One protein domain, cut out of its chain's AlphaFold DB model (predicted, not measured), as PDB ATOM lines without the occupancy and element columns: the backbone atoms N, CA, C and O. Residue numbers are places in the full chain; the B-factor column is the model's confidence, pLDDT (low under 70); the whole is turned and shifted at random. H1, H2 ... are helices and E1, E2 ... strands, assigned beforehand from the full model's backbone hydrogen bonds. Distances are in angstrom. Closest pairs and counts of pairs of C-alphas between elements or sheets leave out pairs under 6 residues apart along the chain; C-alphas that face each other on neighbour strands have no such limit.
ATOM      1  N   SER A  45      13.239 -22.949 -24.995       85.38
ATOM      2  CA  SER A  45      13.862 -24.141 -24.403       85.38
ATOM      3  C   SER A  45      15.226 -23.831 -23.788       85.38
ATOM      4  O   SER A  45      15.569 -24.402 -22.755       85.38
ATOM      5  N   TYR A  46      16.001 -22.931 -24.394       86.81
ATOM      6  CA  TYR A  46      17.288 -22.478 -23.876       86.81
ATOM      7  C   TYR A  46      17.119 -21.664 -22.589       86.81
ATOM      8  O   TYR A  46      17.722 -22.015 -21.576       86.81
ATOM      9  N   THR A  47      16.220 -20.676 -22.574       87.94
ATOM     10  CA  THR A  47      15.893 -19.893 -21.370       87.94
ATOM     11  C   THR A  47      15.446 -20.798 -20.219       87.94
ATOM     12  O   THR A  47      16.014 -20.739 -19.132       87.94
ATOM     13  N   ARG A  48      14.532 -21.743 -20.475       88.94
ATOM     14  CA  ARG A  48      14.064 -22.714 -19.465       88.94
ATOM     15  C   ARG A  48      15.160 -23.654 -18.954       88.94
ATOM     16  O   ARG A  48      15.038 -24.213 -17.864       88.94
ATOM     17  N   ARG A  49      16.205 -23.911 -19.747       84.88
ATOM     18  CA  ARG A  49      17.364 -24.710 -19.315       84.88
ATOM     19  C   ARG A  49      18.276 -23.911 -18.392       84.88
ATOM     20  O   ARG A  49      18.770 -24.507 -17.444       84.88
ATOM     21  N   ILE A  50      18.479 -22.621 -18.660       82.31
ATOM     22  CA  ILE A  50      19.250 -21.723 -17.787       82.31
ATOM     23  C   ILE A  50      18.520 -21.526 -16.460       82.31
ATOM     24  O   ILE A  50      19.111 -21.704 -15.405       82.31
ATOM     25  N   GLU A  51      17.218 -21.256 -16.499       85.69
ATOM     26  CA  GLU A  51      16.404 -21.113 -15.288       85.69
ATOM     27  C   GLU A  51      16.411 -22.393 -14.434       85.69
ATOM     28  O   GLU A  51      16.612 -22.331 -13.226       85.69
ATOM     29  N   ALA A  52      16.253 -23.572 -15.049       87.38
ATOM     30  CA  ALA A  52      16.350 -24.839 -14.320       87.38
ATOM     31  C   ALA A  52      17.759 -25.094 -13.751       87.38
ATOM     32  O   ALA A  52      17.869 -25.749 -12.717       87.38
ATOM     33  N   LEU A  53      18.818 -24.610 -14.418       86.69
ATOM     34  CA  LEU A  53      20.194 -24.701 -13.926       86.69
ATOM     35  C   LEU A  53      20.393 -23.811 -12.699       86.69
ATOM     36  O   LEU A  53      20.837 -24.319 -11.680       86.69
ATOM     37  N   SER A  54      19.959 -22.552 -12.756       81.06
ATOM     38  CA  SER A  54      20.034 -21.625 -11.619       81.06
ATOM     39  C   SER A  54      19.295 -22.168 -10.387       81.06
ATOM     40  O   SER A  54      19.821 -22.149  -9.281       81.06
ATOM     41  N   VAL A  55      18.120 -22.785 -10.572       85.69
ATOM     42  CA  VAL A  55      17.406 -23.462  -9.471       85.69
ATOM     43  C   VAL A  55      18.186 -24.673  -8.931       85.69
ATOM     44  O   VAL A  55      18.089 -24.989  -7.746       85.69
ATOM     45  N   ALA A  56      18.950 -25.375  -9.776       82.94
ATOM     46  CA  ALA A  56      19.817 -26.469  -9.341       82.94
ATOM     47  C   ALA A  56      21.043 -25.957  -8.559       82.94
ATOM     48  O   ALA A  56      21.439 -26.609  -7.597       82.94
ATOM     49  N   GLU A  57      21.599 -24.798  -8.925       77.50
ATOM     50  CA  GLU A  57      22.705 -24.135  -8.209       77.50
ATOM     51  C   GLU A  57      22.265 -23.731  -6.798       77.50
ATOM     52  O   GLU A  57      22.863 -24.174  -5.820       77.50
ATOM     53  N   SER A  58      21.119 -23.055  -6.661       76.25
ATOM     54  CA  SER A  58      20.573 -22.709  -5.337       76.25
ATOM     55  C   SER A  58      20.262 -23.943  -4.479       76.25
ATOM     56  O   SER A  58      20.370 -23.928  -3.251       76.25
ATOM     57  N   ALA A  59      19.865 -25.050  -5.112       79.56
ATOM     58  CA  ALA A  59      19.639 -26.309  -4.413       79.56
ATOM     59  C   ALA A  59      20.949 -26.927  -3.905       79.56
ATOM     60  O   ALA A  59      20.972 -27.473  -2.802       79.56
ATOM     61  N   ALA A  60      22.030 -26.825  -4.679       78.81
ATOM     62  CA  ALA A  60      23.364 -27.241  -4.264       78.81
ATOM     63  C   ALA A  60      23.874 -26.411  -3.077       78.81
ATOM     64  O   ALA A  60      24.307 -26.992  -2.086       78.81
ATOM     65  N   GLU A  61      23.744 -25.087  -3.118       75.81
ATOM     66  CA  GLU A  61      24.111 -24.202  -2.001       75.81
ATOM     67  C   GLU A  61      23.350 -24.570  -0.722       75.81
ATOM     68  O   GLU A  61      23.940 -24.794   0.338       75.81
ATOM     69  N   ARG A  62      22.029 -24.766  -0.829       77.31
ATOM     70  CA  ARG A  62      21.200 -25.207   0.302       77.31
ATOM     71  C   ARG A  62      21.632 -26.567   0.849       77.31
ATOM     72  O   ARG A  62      21.551 -26.798   2.058       77.31
ATOM     73  N   ALA A  63      22.035 -27.486  -0.026       78.00
ATOM     74  CA  ALA A  63      22.525 -28.802   0.364       78.00
ATOM     75  C   ALA A  63      23.801 -28.696   1.205       78.00
ATOM     76  O   ALA A  63      23.912 -29.317   2.263       78.00
ATOM     77  N   LEU A  64      24.744 -27.869   0.752       72.25
ATOM     78  CA  LEU A  64      26.002 -27.611   1.444       72.25
ATOM     79  C   LEU A  64      25.759 -26.956   2.807       72.25
ATOM     80  O   LEU A  64      26.309 -27.416   3.807       72.25
ATOM     81  N   TRP A  65      24.854 -25.978   2.879       74.19
ATOM     82  CA  TRP A  65      24.448 -25.352   4.139       74.19
ATOM     83  C   TRP A  65      23.844 -26.359   5.133       74.19
ATOM     84  O   TRP A  65      24.181 -26.358   6.318       74.19
ATOM     85  N   ARG A  66      22.976 -27.273   4.668       72.25
ATOM     86  CA  ARG A  66      22.390 -28.329   5.521       72.25
ATOM     87  C   ARG A  66      23.453 -29.287   6.054       72.25
ATOM     88  O   ARG A  66      23.409 -29.618   7.239       72.25
ATOM     89  N   LEU A  67      24.399 -29.701   5.204       72.44
ATOM     90  CA  LEU A  67      25.542 -30.519   5.623       72.44
ATOM     91  C   LEU A  67      26.354 -29.796   6.704       72.44
ATOM     92  O   LEU A  67      26.646 -30.398   7.736       72.44
ATOM     93  N   GLY A  68      26.632 -28.503   6.511       64.81
ATOM     94  CA  GLY A  68      27.312 -27.659   7.493       64.81
ATOM     95  C   GLY A  68      26.580 -27.572   8.832       64.81
ATOM     96  O   GLY A  68      27.198 -27.710   9.873       64.81
ATOM     97  N   ASN A  69      25.255 -27.439   8.859       63.06
ATOM     98  CA  ASN A  69      24.540 -27.306  10.135       63.06
ATOM     99  C   ASN A  69      24.328 -28.627  10.886       63.06
ATOM    100  O   ASN A  69      24.429 -28.671  12.113       63.06
ATOM    101  N   GLN A  70      24.016 -29.718  10.185       65.62
ATOM    102  CA  GLN A  70      23.665 -30.983  10.843       65.62
ATOM    103  C   GLN A  70      24.882 -31.703  11.432       65.62
ATOM    104  O   GLN A  70      24.786 -32.265  12.525       65.62
ATOM    105  N   ILE A  71      26.039 -31.642  10.766       63.34
ATOM    106  CA  ILE A  71      27.276 -32.260  11.266       63.34
ATOM    107  C   ILE A  71      27.723 -31.583  12.580       63.34
ATOM    108  O   ILE A  71      28.401 -32.199  13.396       63.34
ATOM    109  N   GLY A  72      27.305 -30.333  12.832       53.44
ATOM    110  CA  GLY A  72      27.765 -29.542  13.975       53.44
ATOM    111  C   GLY A  72      27.268 -30.051  15.316       53.44
ATOM    112  O   GLY A  72      27.871 -29.764  16.342       53.44
ATOM    113  N   THR A  73      26.196 -30.839  15.298       50.78
ATOM    114  CA  THR A  73      25.482 -31.285  16.499       50.78
ATOM    115  C   THR A  73      25.726 -32.755  16.844       50.78
ATOM    116  O   THR A  73      25.319 -33.204  17.914       50.78
ATOM    117  N   GLN A  74      26.393 -33.523  15.973       55.28
ATOM    118  CA  GLN A  74      26.586 -34.966  16.143       55.28
ATOM    119  C   GLN A  74      28.070 -35.344  16.103       55.28
ATOM    120  O   GLN A  74      28.834 -34.871  15.264       55.28
ATOM    121  N   SER A  75      28.491 -36.236  17.002       56.66
ATOM    122  CA  SER A  75      29.860 -36.761  16.997       56.66
ATOM    123  C   SER A  75      30.087 -37.623  15.748       56.66
ATOM    124  O   SER A  75      29.342 -38.570  15.500       56.66
ATOM    125  N   TRP A  76      31.119 -37.311  14.956       55.50
ATOM    126  CA  TRP A  76      31.394 -37.921  13.642       55.50
ATOM    127  C   TRP A  76      31.491 -39.454  13.664       55.50
ATOM    128  O   TRP A  76      31.143 -40.122  12.690       55.50
ATOM    129  N   SER A  77      31.937 -40.020  14.789       55.97
ATOM    130  CA  SER A  77      32.059 -41.466  14.998       55.97
ATOM    131  C   SER A  77      30.719 -42.182  15.181       55.97
ATOM    132  O   SER A  77      30.690 -43.408  15.127       55.97
ATOM    133  N   ALA A  78      29.631 -41.446  15.417       53.00
ATOM    134  CA  ALA A  78      28.319 -42.006  15.716       53.00
ATOM    135  C   ALA A  78      27.411 -42.139  14.489       53.00
ATOM    136  O   ALA A  78      26.398 -42.804  14.601       53.00
ATOM    137  N   ILE A  79      27.752 -41.548  13.336       58.44
ATOM    138  CA  ILE A  79      26.881 -41.598  12.152       58.44
ATOM    139  C   ILE A  79      27.256 -42.820  11.305       58.44
ATOM    140  O   ILE A  79      28.279 -42.822  10.599       58.44
ATOM    141  N   SER A  80      26.444 -43.871  11.406       62.59
ATOM    142  CA  SER A  80      26.458 -45.022  10.496       62.59
ATOM    143  C   SER A  80      25.984 -44.627   9.086       62.59
ATOM    144  O   SER A  80      25.337 -43.598   8.902       62.59
ATOM    145  N   ALA A  81      26.294 -45.434   8.064       59.09
ATOM    146  CA  ALA A  81      25.812 -45.186   6.697       59.09
ATOM    147  C   ALA A  81      24.268 -45.152   6.615       59.09
ATOM    148  O   ALA A  81      23.699 -44.403   5.820       59.09
ATOM    149  N   ASP A  82      23.597 -45.910   7.485       59.41
ATOM    150  CA  ASP A  82      22.138 -45.946   7.576       59.41
ATOM    151  C   ASP A  82      21.580 -44.691   8.272       59.41
ATOM    152  O   ASP A  82      20.620 -44.087   7.788       59.41
ATOM    153  N   GLU A  83      22.218 -44.210   9.344       60.03
ATOM    154  CA  GLU A  83      21.872 -42.918   9.960       60.03
ATOM    155  C   GLU A  83      22.166 -41.741   9.037       60.03
ATOM    156  O   GLU A  83      21.429 -40.761   9.069       60.03
ATOM    157  N   TRP A  84      23.176 -41.832   8.166       62.00
ATOM    158  CA  TRP A  84      23.438 -40.801   7.165       62.00
ATOM    159  C   TRP A  84      22.239 -40.628   6.228       62.00
ATOM    160  O   TRP A  84      21.727 -39.526   6.058       62.00
ATOM    161  N   ASN A  85      21.712 -41.730   5.691       59.59
ATOM    162  CA  ASN A  85      20.526 -41.705   4.832       59.59
ATOM    163  C   ASN A  85      19.244 -41.297   5.572       59.59
ATOM    164  O   ASN A  85      18.316 -40.795   4.945       59.59
ATOM    165  N   THR A  86      19.183 -41.498   6.889       60.31
ATOM    166  CA  THR A  86      18.002 -41.162   7.698       60.31
ATOM    167  C   THR A  86      18.028 -39.704   8.179       60.31
ATOM    168  O   THR A  86      16.994 -39.041   8.179       60.31
ATOM    169  N   ASN A  87      19.208 -39.179   8.527       58.97
ATOM    170  CA  ASN A  87      19.409 -37.824   9.059       58.97
ATOM    171  C   ASN A  87      19.665 -36.783   7.961       58.97
ATOM    172  O   ASN A  87      19.203 -35.647   8.072       58.97
ATOM    173  N   PHE A  88      20.375 -37.176   6.901       59.62
ATOM    174  CA  PHE A  88      20.683 -36.345   5.734       59.62
ATOM    175  C   PHE A  88      19.895 -36.780   4.504       59.62
ATOM    176  O   PHE A  88      20.169 -36.280   3.420       59.62
ATOM    177  N   GLY A  89      18.945 -37.713   4.633       56.56
ATOM    178  CA  GLY A  89      18.138 -38.213   3.522       56.56
ATOM    179  C   GLY A  89      17.671 -37.070   2.636       56.56
ATOM    180  O   GLY A  89      17.036 -36.126   3.107       56.56
ATOM    181  N   GLY A  90      18.062 -37.130   1.362       60.19
ATOM    182  CA  GLY A  90      17.689 -36.126   0.378       60.19
ATOM    183  C   GLY A  90      16.191 -35.847   0.396       60.19
ATOM    184  O   GLY A  90      15.398 -36.692   0.817       60.19
ATOM    185  N   ASP A  91      15.787 -34.684  -0.105       68.69
ATOM    186  CA  ASP A  91      14.372 -34.382  -0.237       68.69
ATOM    187  C   ASP A  91      13.729 -35.480  -1.108       68.69
ATOM    188  O   ASP A  91      14.030 -35.629  -2.297       68.69
ATOM    189  N   THR A  92      12.846 -36.288  -0.519       67.12
ATOM    190  CA  THR A  92      12.164 -37.368  -1.251       67.12
ATOM    191  C   THR A  92      11.237 -36.805  -2.327       67.12
ATOM    192  O   THR A  92      10.911 -37.487  -3.295       67.12
ATOM    193  N   ASN A  93      10.839 -35.541  -2.166       79.69
ATOM    194  CA  ASN A  93       9.968 -34.797  -3.056       79.69
ATOM    195  C   ASN A  93      10.622 -33.483  -3.484       79.69
ATOM    196  O   ASN A  93      11.430 -32.904  -2.764       79.69
ATOM    197  N   PHE A  94      10.215 -32.984  -4.647       80.50
ATOM    198  CA  PHE A  94      10.561 -31.637  -5.074       80.50
ATOM    199  C   PHE A  94       9.940 -30.589  -4.139       80.50
ATOM    200  O   PHE A  94       8.735 -30.608  -3.887       80.50
ATOM    201  N   ILE A  95      10.757 -29.652  -3.667       85.38
ATOM    202  CA  ILE A  95      10.343 -28.493  -2.879       85.38
ATOM    203  C   ILE A  95      10.100 -27.328  -3.831       85.38
ATOM    204  O   ILE A  95      10.967 -26.984  -4.633       85.38
ATOM    205  N   LYS A  96       8.930 -26.700  -3.732       88.31
ATOM    206  CA  LYS A  96       8.614 -25.478  -4.476       88.31
ATOM    207  C   LYS A  96       9.382 -24.297  -3.879       88.31
ATOM    208  O   LYS A  96       9.231 -24.026  -2.690       88.31
ATOM    209  N   VAL A  97      10.176 -23.609  -4.695       88.00
ATOM    210  CA  VAL A  97      10.949 -22.418  -4.283       88.00
ATOM    211  C   VAL A  97      10.324 -21.121  -4.768       88.00
ATOM    212  O   VAL A  97      10.333 -20.125  -4.056       88.00
ATOM    213  N   ALA A  98       9.710 -21.154  -5.949       89.56
ATOM    214  CA  ALA A  98       8.963 -20.043  -6.512       89.56
ATOM    215  C   ALA A  98       7.833 -20.571  -7.405       89.56
ATOM    216  O   ALA A  98       7.648 -21.781  -7.579       89.56
ATOM    217  N   SER A  99       7.043 -19.664  -7.977       90.00
ATOM    218  CA  SER A  99       5.986 -20.044  -8.916       90.00
ATOM    219  C   SER A  99       6.579 -20.786 -10.117       90.00
ATOM    220  O   SER A  99       7.344 -20.221 -10.891       90.00
ATOM    221  N   GLY A 100       6.242 -22.071 -10.247       89.50
ATOM    222  CA  GLY A 100       6.723 -22.934 -11.322       89.50
ATOM    223  C   GLY A 100       8.176 -23.402 -11.197       89.50
ATOM    224  O   GLY A 100       8.655 -24.080 -12.102       89.50
ATOM    225  N   GLN A 101       8.865 -23.093 -10.095       92.88
ATOM    226  CA  GLN A 101      10.241 -23.517  -9.833       92.88
ATOM    227  C   GLN A 101      10.292 -24.471  -8.645       92.88
ATOM    228  O   GLN A 101       9.743 -24.204  -7.571       92.88
ATOM    229  N   TYR A 102      10.991 -25.577  -8.840       91.19
ATOM    230  CA  TYR A 102      11.083 -26.668  -7.891       91.19
ATOM    231  C   TYR A 102      12.518 -27.155  -7.806       91.19
ATOM    232  O   TYR A 102      13.206 -27.238  -8.819       91.19
ATOM    233  N   MET A 103      12.946 -27.561  -6.620       90.12
ATOM    234  CA  MET A 103      14.260 -28.156  -6.436       90.12
ATOM    235  C   MET A 103      14.214 -29.425  -5.602       90.12
ATOM    236  O   MET A 103      13.273 -29.651  -4.844       90.12
ATOM    237  N   ARG A 104      15.241 -30.252  -5.741       89.25
ATOM    238  CA  ARG A 104      15.436 -31.463  -4.952       89.25
ATOM    239  C   ARG A 104      16.919 -31.679  -4.723       89.25
ATOM    240  O   ARG A 104      17.690 -31.663  -5.679       89.25
ATOM    241  N   VAL A 105      17.293 -31.953  -3.484       84.44
ATOM    242  CA  VAL A 105      18.658 -32.323  -3.113       84.44
ATOM    243  C   VAL A 105      18.695 -33.795  -2.733       84.44
ATOM    244  O   VAL A 105      17.822 -34.254  -2.002       84.44
ATOM    245  N   SER A 106      19.707 -34.533  -3.176       83.88
ATOM    246  CA  SER A 106      20.023 -35.851  -2.636       83.88
ATOM    247  C   SER A 106      21.507 -36.020  -2.343       83.88
ATOM    248  O   SER A 106      22.364 -35.462  -3.022       83.88
ATOM    249  N   TYR A 107      21.796 -36.825  -1.322       80.56
ATOM    250  CA  TYR A 107      23.148 -37.181  -0.896       80.56
ATOM    251  C   TYR A 107      23.314 -38.685  -1.105       80.56
ATOM    252  O   TYR A 107      23.213 -39.456  -0.153       80.56
ATOM    253  N   PRO A 108      23.428 -39.138  -2.363       70.44
ATOM    254  CA  PRO A 108      23.351 -40.560  -2.687       70.44
ATOM    255  C   PRO A 108      24.492 -41.380  -2.084       70.44
ATOM    256  O   PRO A 108      24.358 -42.595  -1.971       70.44
ATOM    257  N   GLU A 109      25.626 -40.748  -1.767       75.31
ATOM    258  CA  GLU A 109      26.844 -41.468  -1.427       75.31
ATOM    259  C   GLU A 109      27.829 -40.612  -0.618       75.31
ATOM    260  O   GLU A 109      28.081 -39.446  -0.933       75.31
ATOM    261  N   VAL A 110      28.450 -41.235   0.384       72.25
ATOM    262  CA  VAL A 110      29.720 -40.780   0.961       72.25
ATOM    263  C   VAL A 110      30.828 -41.549   0.243       72.25
ATOM    264  O   VAL A 110      31.028 -42.732   0.497       72.25
ATOM    265  N   ILE A 111      31.517 -40.884  -0.685       72.12
ATOM    266  CA  ILE A 111      32.484 -41.492  -1.615       72.12
ATOM    267  C   ILE A 111      33.715 -42.017  -0.865       72.12
ATOM    268  O   ILE A 111      34.283 -43.050  -1.211       72.12
ATOM    269  N   TYR A 112      34.170 -41.283   0.154       67.38
ATOM    270  CA  TYR A 112      35.362 -41.639   0.921       67.38
ATOM    271  C   TYR A 112      35.274 -41.104   2.348       67.38
ATOM    272  O   TYR A 112      34.852 -39.964   2.543       67.38
ATOM    273  N   ARG A 113      35.726 -41.902   3.326       62.53
ATOM    274  CA  ARG A 113      35.837 -41.519   4.740       62.53
ATOM    275  C   ARG A 113      37.274 -41.743   5.215       62.53
ATOM    276  O   ARG A 113      37.700 -42.882   5.392       62.53
ATOM    277  N   GLY A 114      38.015 -40.656   5.391       64.56
ATOM    278  CA  GLY A 114      39.278 -40.646   6.124       64.56
ATOM    279  C   GLY A 114      39.039 -40.453   7.623       64.56
ATOM    280  O   GLY A 114      37.909 -40.229   8.060       64.56
ATOM    281  N   THR A 115      40.110 -40.500   8.416       59.34
ATOM    282  CA  THR A 115      40.074 -40.150   9.850       59.34
ATOM    283  C   THR A 115      39.652 -38.700  10.085       59.34
ATOM    284  O   THR A 115      38.981 -38.411  11.078       59.34
ATOM    285  N   ASP A 116      39.988 -37.820   9.134       57.97
ATOM    286  CA  ASP A 116      39.879 -36.366   9.287       57.97
ATOM    287  C   ASP A 116      39.133 -35.675   8.138       57.97
ATOM    288  O   ASP A 116      39.063 -34.451   8.096       57.97
ATOM    289  N   TYR A 117      38.556 -36.427   7.196       66.31
ATOM    290  CA  TYR A 117      37.695 -35.853   6.160       66.31
ATOM    291  C   TYR A 117      36.697 -36.862   5.582       66.31
ATOM    292  O   TYR A 117      36.917 -38.073   5.640       66.31
ATOM    293  N   ALA A 118      35.626 -36.369   4.959       71.69
ATOM    294  CA  ALA A 118      34.803 -37.149   4.042       71.69
ATOM    295  C   ALA A 118      34.512 -36.403   2.746       71.69
ATOM    296  O   ALA A 118      34.354 -35.186   2.735       71.69
ATOM    297  N   ASN A 119      34.402 -37.164   1.663       78.19
ATOM    298  CA  ASN A 119      33.889 -36.674   0.392       78.19
ATOM    299  C   ASN A 119      32.431 -37.116   0.264       78.19
ATOM    300  O   ASN A 119      32.156 -38.315   0.226       78.19
ATOM    301  N   VAL A 120      31.508 -36.164   0.195       78.81
ATOM    302  CA  VAL A 120      30.072 -36.414   0.049       78.81
ATOM    303  C   VAL A 120      29.653 -36.023  -1.356       78.81
ATOM    304  O   VAL A 120      29.895 -34.899  -1.797       78.81
ATOM    305  N   LYS A 121      29.010 -36.947  -2.066       83.56
ATOM    306  CA  LYS A 121      28.378 -36.647  -3.344       83.56
ATOM    307  C   LYS A 121      27.060 -35.932  -3.080       83.56
ATOM    308  O   LYS A 121      26.192 -36.471  -2.399       83.56
ATOM    309  N   VAL A 122      26.904 -34.742  -3.641       83.62
ATOM    310  CA  VAL A 122      25.676 -33.951  -3.605       83.62
ATOM    311  C   VAL A 122      25.096 -33.925  -5.009       83.62
ATOM    312  O   VAL A 122      25.765 -33.532  -5.962       83.62
ATOM    313  N   ILE A 123      23.844 -34.346  -5.140       88.19
ATOM    314  CA  ILE A 123      23.068 -34.220  -6.367       88.19
ATOM    315  C   ILE A 123      21.988 -33.168  -6.135       88.19
ATOM    316  O   ILE A 123      21.040 -33.384  -5.381       88.19
ATOM    317  N   ALA A 124      22.101 -32.047  -6.834       87.88
ATOM    318  CA  ALA A 124      21.121 -30.974  -6.806       87.88
ATOM    319  C   ALA A 124      20.335 -30.969  -8.119       87.88
ATOM    320  O   ALA A 124      20.906 -30.933  -9.203       87.88
ATOM    321  N   THR A 125      19.009 -31.067  -8.043       90.94
ATOM    322  CA  THR A 125      18.117 -31.086  -9.209       90.94
ATOM    323  C   THR A 125      17.220 -29.856  -9.186       90.94
ATOM    324  O   THR A 125      16.402 -29.721  -8.280       90.94
ATOM    325  N   GLY A 126      17.324 -29.003 -10.201       91.62
ATOM    326  CA  GLY A 126      16.412 -27.890 -10.447       91.62
ATOM    327  C   GLY A 126      15.404 -28.248 -11.534       91.62
ATOM    328  O   GLY A 126      15.742 -28.862 -12.548       91.62
ATOM    329  N   MET A 127      14.140 -27.900 -11.323       93.88
ATOM    330  CA  MET A 127      13.039 -28.222 -12.222       93.88
ATOM    331  C   MET A 127      12.114 -27.022 -12.396       93.88
ATOM    332  O   MET A 127      11.630 -26.441 -11.429       93.88
ATOM    333  N   LEU A 128      11.792 -26.716 -13.649       93.56
ATOM    334  CA  LEU A 128      10.642 -25.891 -13.982       93.56
ATOM    335  C   LEU A 128       9.449 -26.794 -14.225       93.56
ATOM    336  O   LEU A 128       9.547 -27.748 -15.001       93.56
ATOM    337  N   GLY A 129       8.323 -26.496 -13.597       90.38
ATOM    338  CA  GLY A 129       7.129 -27.309 -13.727       90.38
ATOM    339  C   GLY A 129       5.846 -26.516 -13.581       90.38
ATOM    340  O   GLY A 129       5.835 -25.368 -13.147       90.38
ATOM    341  N   ARG A 130       4.739 -27.155 -13.945       89.94
ATOM    342  CA  ARG A 130       3.393 -26.653 -13.670       89.94
ATOM    343  C   ARG A 130       2.683 -27.628 -12.747       89.94
ATOM    344  O   ARG A 130       2.760 -28.838 -12.944       89.94
ATOM    345  N   GLU A 131       1.978 -27.093 -11.759       86.56
ATOM    346  CA  GLU A 131       1.046 -27.869 -10.944       86.56
ATOM    347  C   GLU A 131      -0.249 -28.104 -11.722       86.56
ATOM    348  O   GLU A 131      -0.948 -27.159 -12.093       86.56
ATOM    349  N   GLU A 132      -0.577 -29.370 -11.961       87.94
ATOM    350  CA  GLU A 132      -1.838 -29.783 -12.566       87.94
ATOM    351  C   GLU A 132      -2.394 -30.977 -11.779       87.94
ATOM    352  O   GLU A 132      -1.758 -32.023 -11.658       87.94
ATOM    353  N   GLY A 133      -3.560 -30.794 -11.148       81.44
ATOM    354  CA  GLY A 133      -4.200 -31.843 -10.343       81.44
ATOM    355  C   GLY A 133      -3.370 -32.331  -9.145       81.44
ATOM    356  O   GLY A 133      -3.426 -33.511  -8.809       81.44
ATOM    357  N   GLY A 134      -2.562 -31.458  -8.530       79.06
ATOM    358  CA  GLY A 134      -1.693 -31.811  -7.398       79.06
ATOM    359  C   GLY A 134      -0.417 -32.573  -7.780       79.06
ATOM    360  O   GLY A 134       0.339 -32.971  -6.898       79.06
ATOM    361  N   LYS A 135      -0.153 -32.765  -9.080       82.12
ATOM    362  CA  LYS A 135       1.113 -33.297  -9.597       82.12
ATOM    363  C   LYS A 135       1.906 -32.189 -10.276       82.12
ATOM    364  O   LYS A 135       1.337 -31.336 -10.956       82.12
ATOM    365  N   VAL A 136       3.224 -32.218 -10.107       81.12
ATOM    366  CA  VAL A 136       4.129 -31.310 -10.814       81.12
ATOM    367  C   VAL A 136       4.538 -31.966 -12.128       81.12
ATOM    368  O   VAL A 136       5.161 -33.027 -12.131       81.12
ATOM    369  N   ILE A 137       4.167 -31.349 -13.246       86.25
ATOM    370  CA  ILE A 137       4.582 -31.777 -14.584       86.25
ATOM    371  C   ILE A 137       5.870 -31.033 -14.928       86.25
ATOM    372  O   ILE A 137       5.871 -29.801 -14.973       86.25
ATOM    373  N   SER A 138       6.956 -31.774 -15.162       87.25
ATOM    374  CA  SER A 138       8.249 -31.195 -15.538       87.25
ATOM    375  C   SER A 138       8.207 -30.613 -16.952       87.25
ATOM    376  O   SER A 138       7.800 -31.279 -17.904       87.25
ATOM    377  N   ILE A 139       8.649 -29.365 -17.077       87.81
ATOM    378  CA  ILE A 139       8.832 -28.634 -18.335       87.81
ATOM    379  C   ILE A 139      10.322 -28.599 -18.705       87.81
ATOM    380  O   ILE A 139      10.678 -28.688 -19.880       87.81
ATOM    381  N   SER A 140      11.199 -28.454 -17.711       91.38
ATOM    382  CA  SER A 140      12.655 -28.465 -17.860       91.38
ATOM    383  C   SER A 140      13.272 -28.985 -16.569       91.38
ATOM    384  O   SER A 140      12.781 -28.686 -15.482       91.38
ATOM    385  N   THR A 141      14.341 -29.768 -16.665       91.81
ATOM    386  CA  THR A 141      15.061 -30.284 -15.496       91.81
ATOM    387  C   THR A 141      16.556 -30.232 -15.755       91.81
ATOM    388  O   THR A 141      17.021 -30.594 -16.840       91.81
ATOM    389  N   LYS A 142      17.304 -29.781 -14.754       93.88
ATOM    390  CA  LYS A 142      18.761 -29.777 -14.725       93.88
ATOM    391  C   LYS A 142      19.250 -30.382 -13.426       93.88
ATOM    392  O   LYS A 142      18.579 -30.306 -12.403       93.88
ATOM    393  N   GLN A 143      20.405 -31.019 -13.510       92.25
ATOM    394  CA  GLN A 143      21.036 -31.695 -12.397       92.25
ATOM    395  C   GLN A 143      22.495 -31.263 -12.347       92.25
ATOM    396  O   GLN A 143      23.161 -31.258 -13.380       92.25
ATOM    397  N   ILE A 144      22.947 -30.910 -11.151       83.38
ATOM    398  CA  ILE A 144      24.332 -30.597 -10.821       83.38
ATOM    399  C   ILE A 144      24.815 -31.670  -9.856       83.38
ATOM    400  O   ILE A 144      24.087 -32.087  -8.949       83.38
ATOM    401  N   GLU A 145      26.033 -32.137 -10.084       87.38
ATOM    402  CA  GLU A 145      26.722 -33.070  -9.208       87.38
ATOM    403  C   GLU A 145      27.950 -32.379  -8.617       87.38
ATOM    404  O   GLU A 145      28.797 -31.884  -9.354       87.38
ATOM    405  N   ILE A 146      28.043 -32.356  -7.289       79.94
ATOM    406  CA  ILE A 146      29.158 -31.749  -6.558       79.94
ATOM    407  C   ILE A 146      29.761 -32.799  -5.634       79.94
ATOM    408  O   ILE A 146      29.047 -33.588  -5.014       79.94
ATOM    409  N   ILE A 147      31.086 -32.794  -5.518       77.88
ATOM    410  CA  ILE A 147      31.798 -33.551  -4.491       77.88
ATOM    411  C   ILE A 147      32.198 -32.567  -3.393       77.88
ATOM    412  O   ILE A 147      33.139 -31.792  -3.555       77.88
ATOM    413  N   ALA A 148      31.473 -32.591  -2.278       73.56
ATOM    414  CA  ALA A 148      31.763 -31.764  -1.115       73.56
ATOM    415  C   ALA A 148      32.815 -32.453  -0.239       73.56
ATOM    416  O   ALA A 148      32.588 -33.565   0.241       73.56
ATOM    417  N   LYS A 149      33.961 -31.798  -0.014       73.75
ATOM    418  CA  LYS A 149      34.968 -32.271   0.939       73.75
ATOM    419  C   LYS A 149      34.729 -31.618   2.300       73.75
ATOM    420  O   LYS A 149      34.846 -30.404   2.452       73.75
ATOM    421  N   ILE A 150      34.419 -32.443   3.289       68.75
ATOM    422  CA  ILE A 150      34.166 -32.046   4.674       68.75
ATOM    423  C   ILE A 150      35.407 -32.409   5.477       68.75
ATOM    424  O   ILE A 150      35.701 -33.594   5.602       68.75
ATOM    425  N   ASN A 151      36.147 -31.429   5.998       59.66
ATOM    426  CA  ASN A 151      37.306 -31.697   6.851       59.66
ATOM    427  C   ASN A 151      36.883 -31.616   8.328       59.66
ATOM    428  O   ASN A 151      36.239 -30.655   8.745       59.66
ATOM    429  N   ARG A 152      37.253 -32.631   9.114       53.47
ATOM    430  CA  ARG A 152      37.031 -32.728  10.568       53.47
ATOM    431  C   ARG A 152      37.790 -31.644  11.323       53.47
ATOM    432  O   ARG A 152      37.277 -31.079  12.277       53.47
ATOM    433  N   THR A 153      38.994 -31.374  10.851       48.53
ATOM    434  CA  THR A 153      39.877 -30.323  11.324       48.53
ATOM    435  C   THR A 153      40.289 -29.623  10.049       48.53
ATOM    436  O   THR A 153      41.063 -30.170   9.262       48.53
ATOM    437  N   VAL A 154      39.721 -28.455   9.761       44.25
ATOM    438  CA  VAL A 154      40.507 -27.544   8.936       44.25
ATOM    439  C   VAL A 154      41.601 -27.093   9.886       44.25
ATOM    440  O   VAL A 154      41.255 -26.498  10.907       44.25
TER     441      VAL A 154
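Overview. This is residues 45 to 154 of the 639 residues of an uncharacterized protein of Candidatus Desantisbacteria bacterium CG23_combo_of_CG06-09_8_20_14_all_40_23 (UniProt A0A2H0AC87). One long helix, H1, packs on one face of a long, twisted sheet of four strands, and the sheet curls round it. At one end of the body the hairpin of E3 and E4 bends, while the short helix H2 only grazes the sheet beside E2. The printed part has 110 residues, with two named helices and four named strands in the order H1 H2 E1 E2 E3 E4; the sheet's order is E1 - E2 - E3 - E4, all antiparallel. The class is mixed, helices and strands. The whole is only just compact, close to loose, with a radius of gyration of the C-alphas of 15.6 A, and is elongated, spanning 46 by 27 by 19 A.

Along the chain. H1 is residues 45 to 71, 39.0 A long, from C-alpha 45 at (13.862, -24.141, -24.403) to C-alpha 71 at (27.276, -32.260, 11.266). H2 is residues 81 to 87, 10.0 A. E1 is residues 95 to 98, 9.3 A, and E2 is residues 101 to 113, 34.5 A. E3, residues 117 to 132, measures 44.2 A and bends by 57 degrees at residue 129. E4, residues 135 to 151, measures 39.8 A, bends by 92 degrees at residue 139 and ends with C-alpha 151 at (37.306, -31.697, 6.851).

Arrangement. E1 to E4 form a meander, each strand the antiparallel neighbour of the one before, with hairpins E1 and E2, E2 and E3, and E3 and E4. Within hydrogen-bond range are N 95 and O 103, 2.8 A, between E1 and E2; N 104 and O 125, 2.8 A, between E2 and E3; and N 124 and O 144, 2.9 A, between E3 and E4. The edge strands E1 and E4 are apart. H1 is on the sheet, making two layers, a helix on one face of a sheet. H1 touches E3, the closest C-alphas being those of Ala 56 and Gly 126, 3.9 A apart. It also touches E4, closest at the C-alphas of Leu 53 and Lys 142, 5.3 A. H2 only grazes the sheet with residues 81 to 85; its closest C-alphas to E2 are those of Asn 85 and Tyr 107, 7.8 A. H1 and H2 are only just apart, closest 8.3 A. In H1 and H2 every O i to N i+4 pair is within hydrogen-bond range.

Size, cuts and confidence. The two C-alphas farthest apart are those of Thr 115 and Gly 133, 49.4 A. The printed part has no cut and no long link. The mean pLDDT of the printed part is 75.7; residues 68 to 92, 112 to 117 and 150 to 154 are under 70.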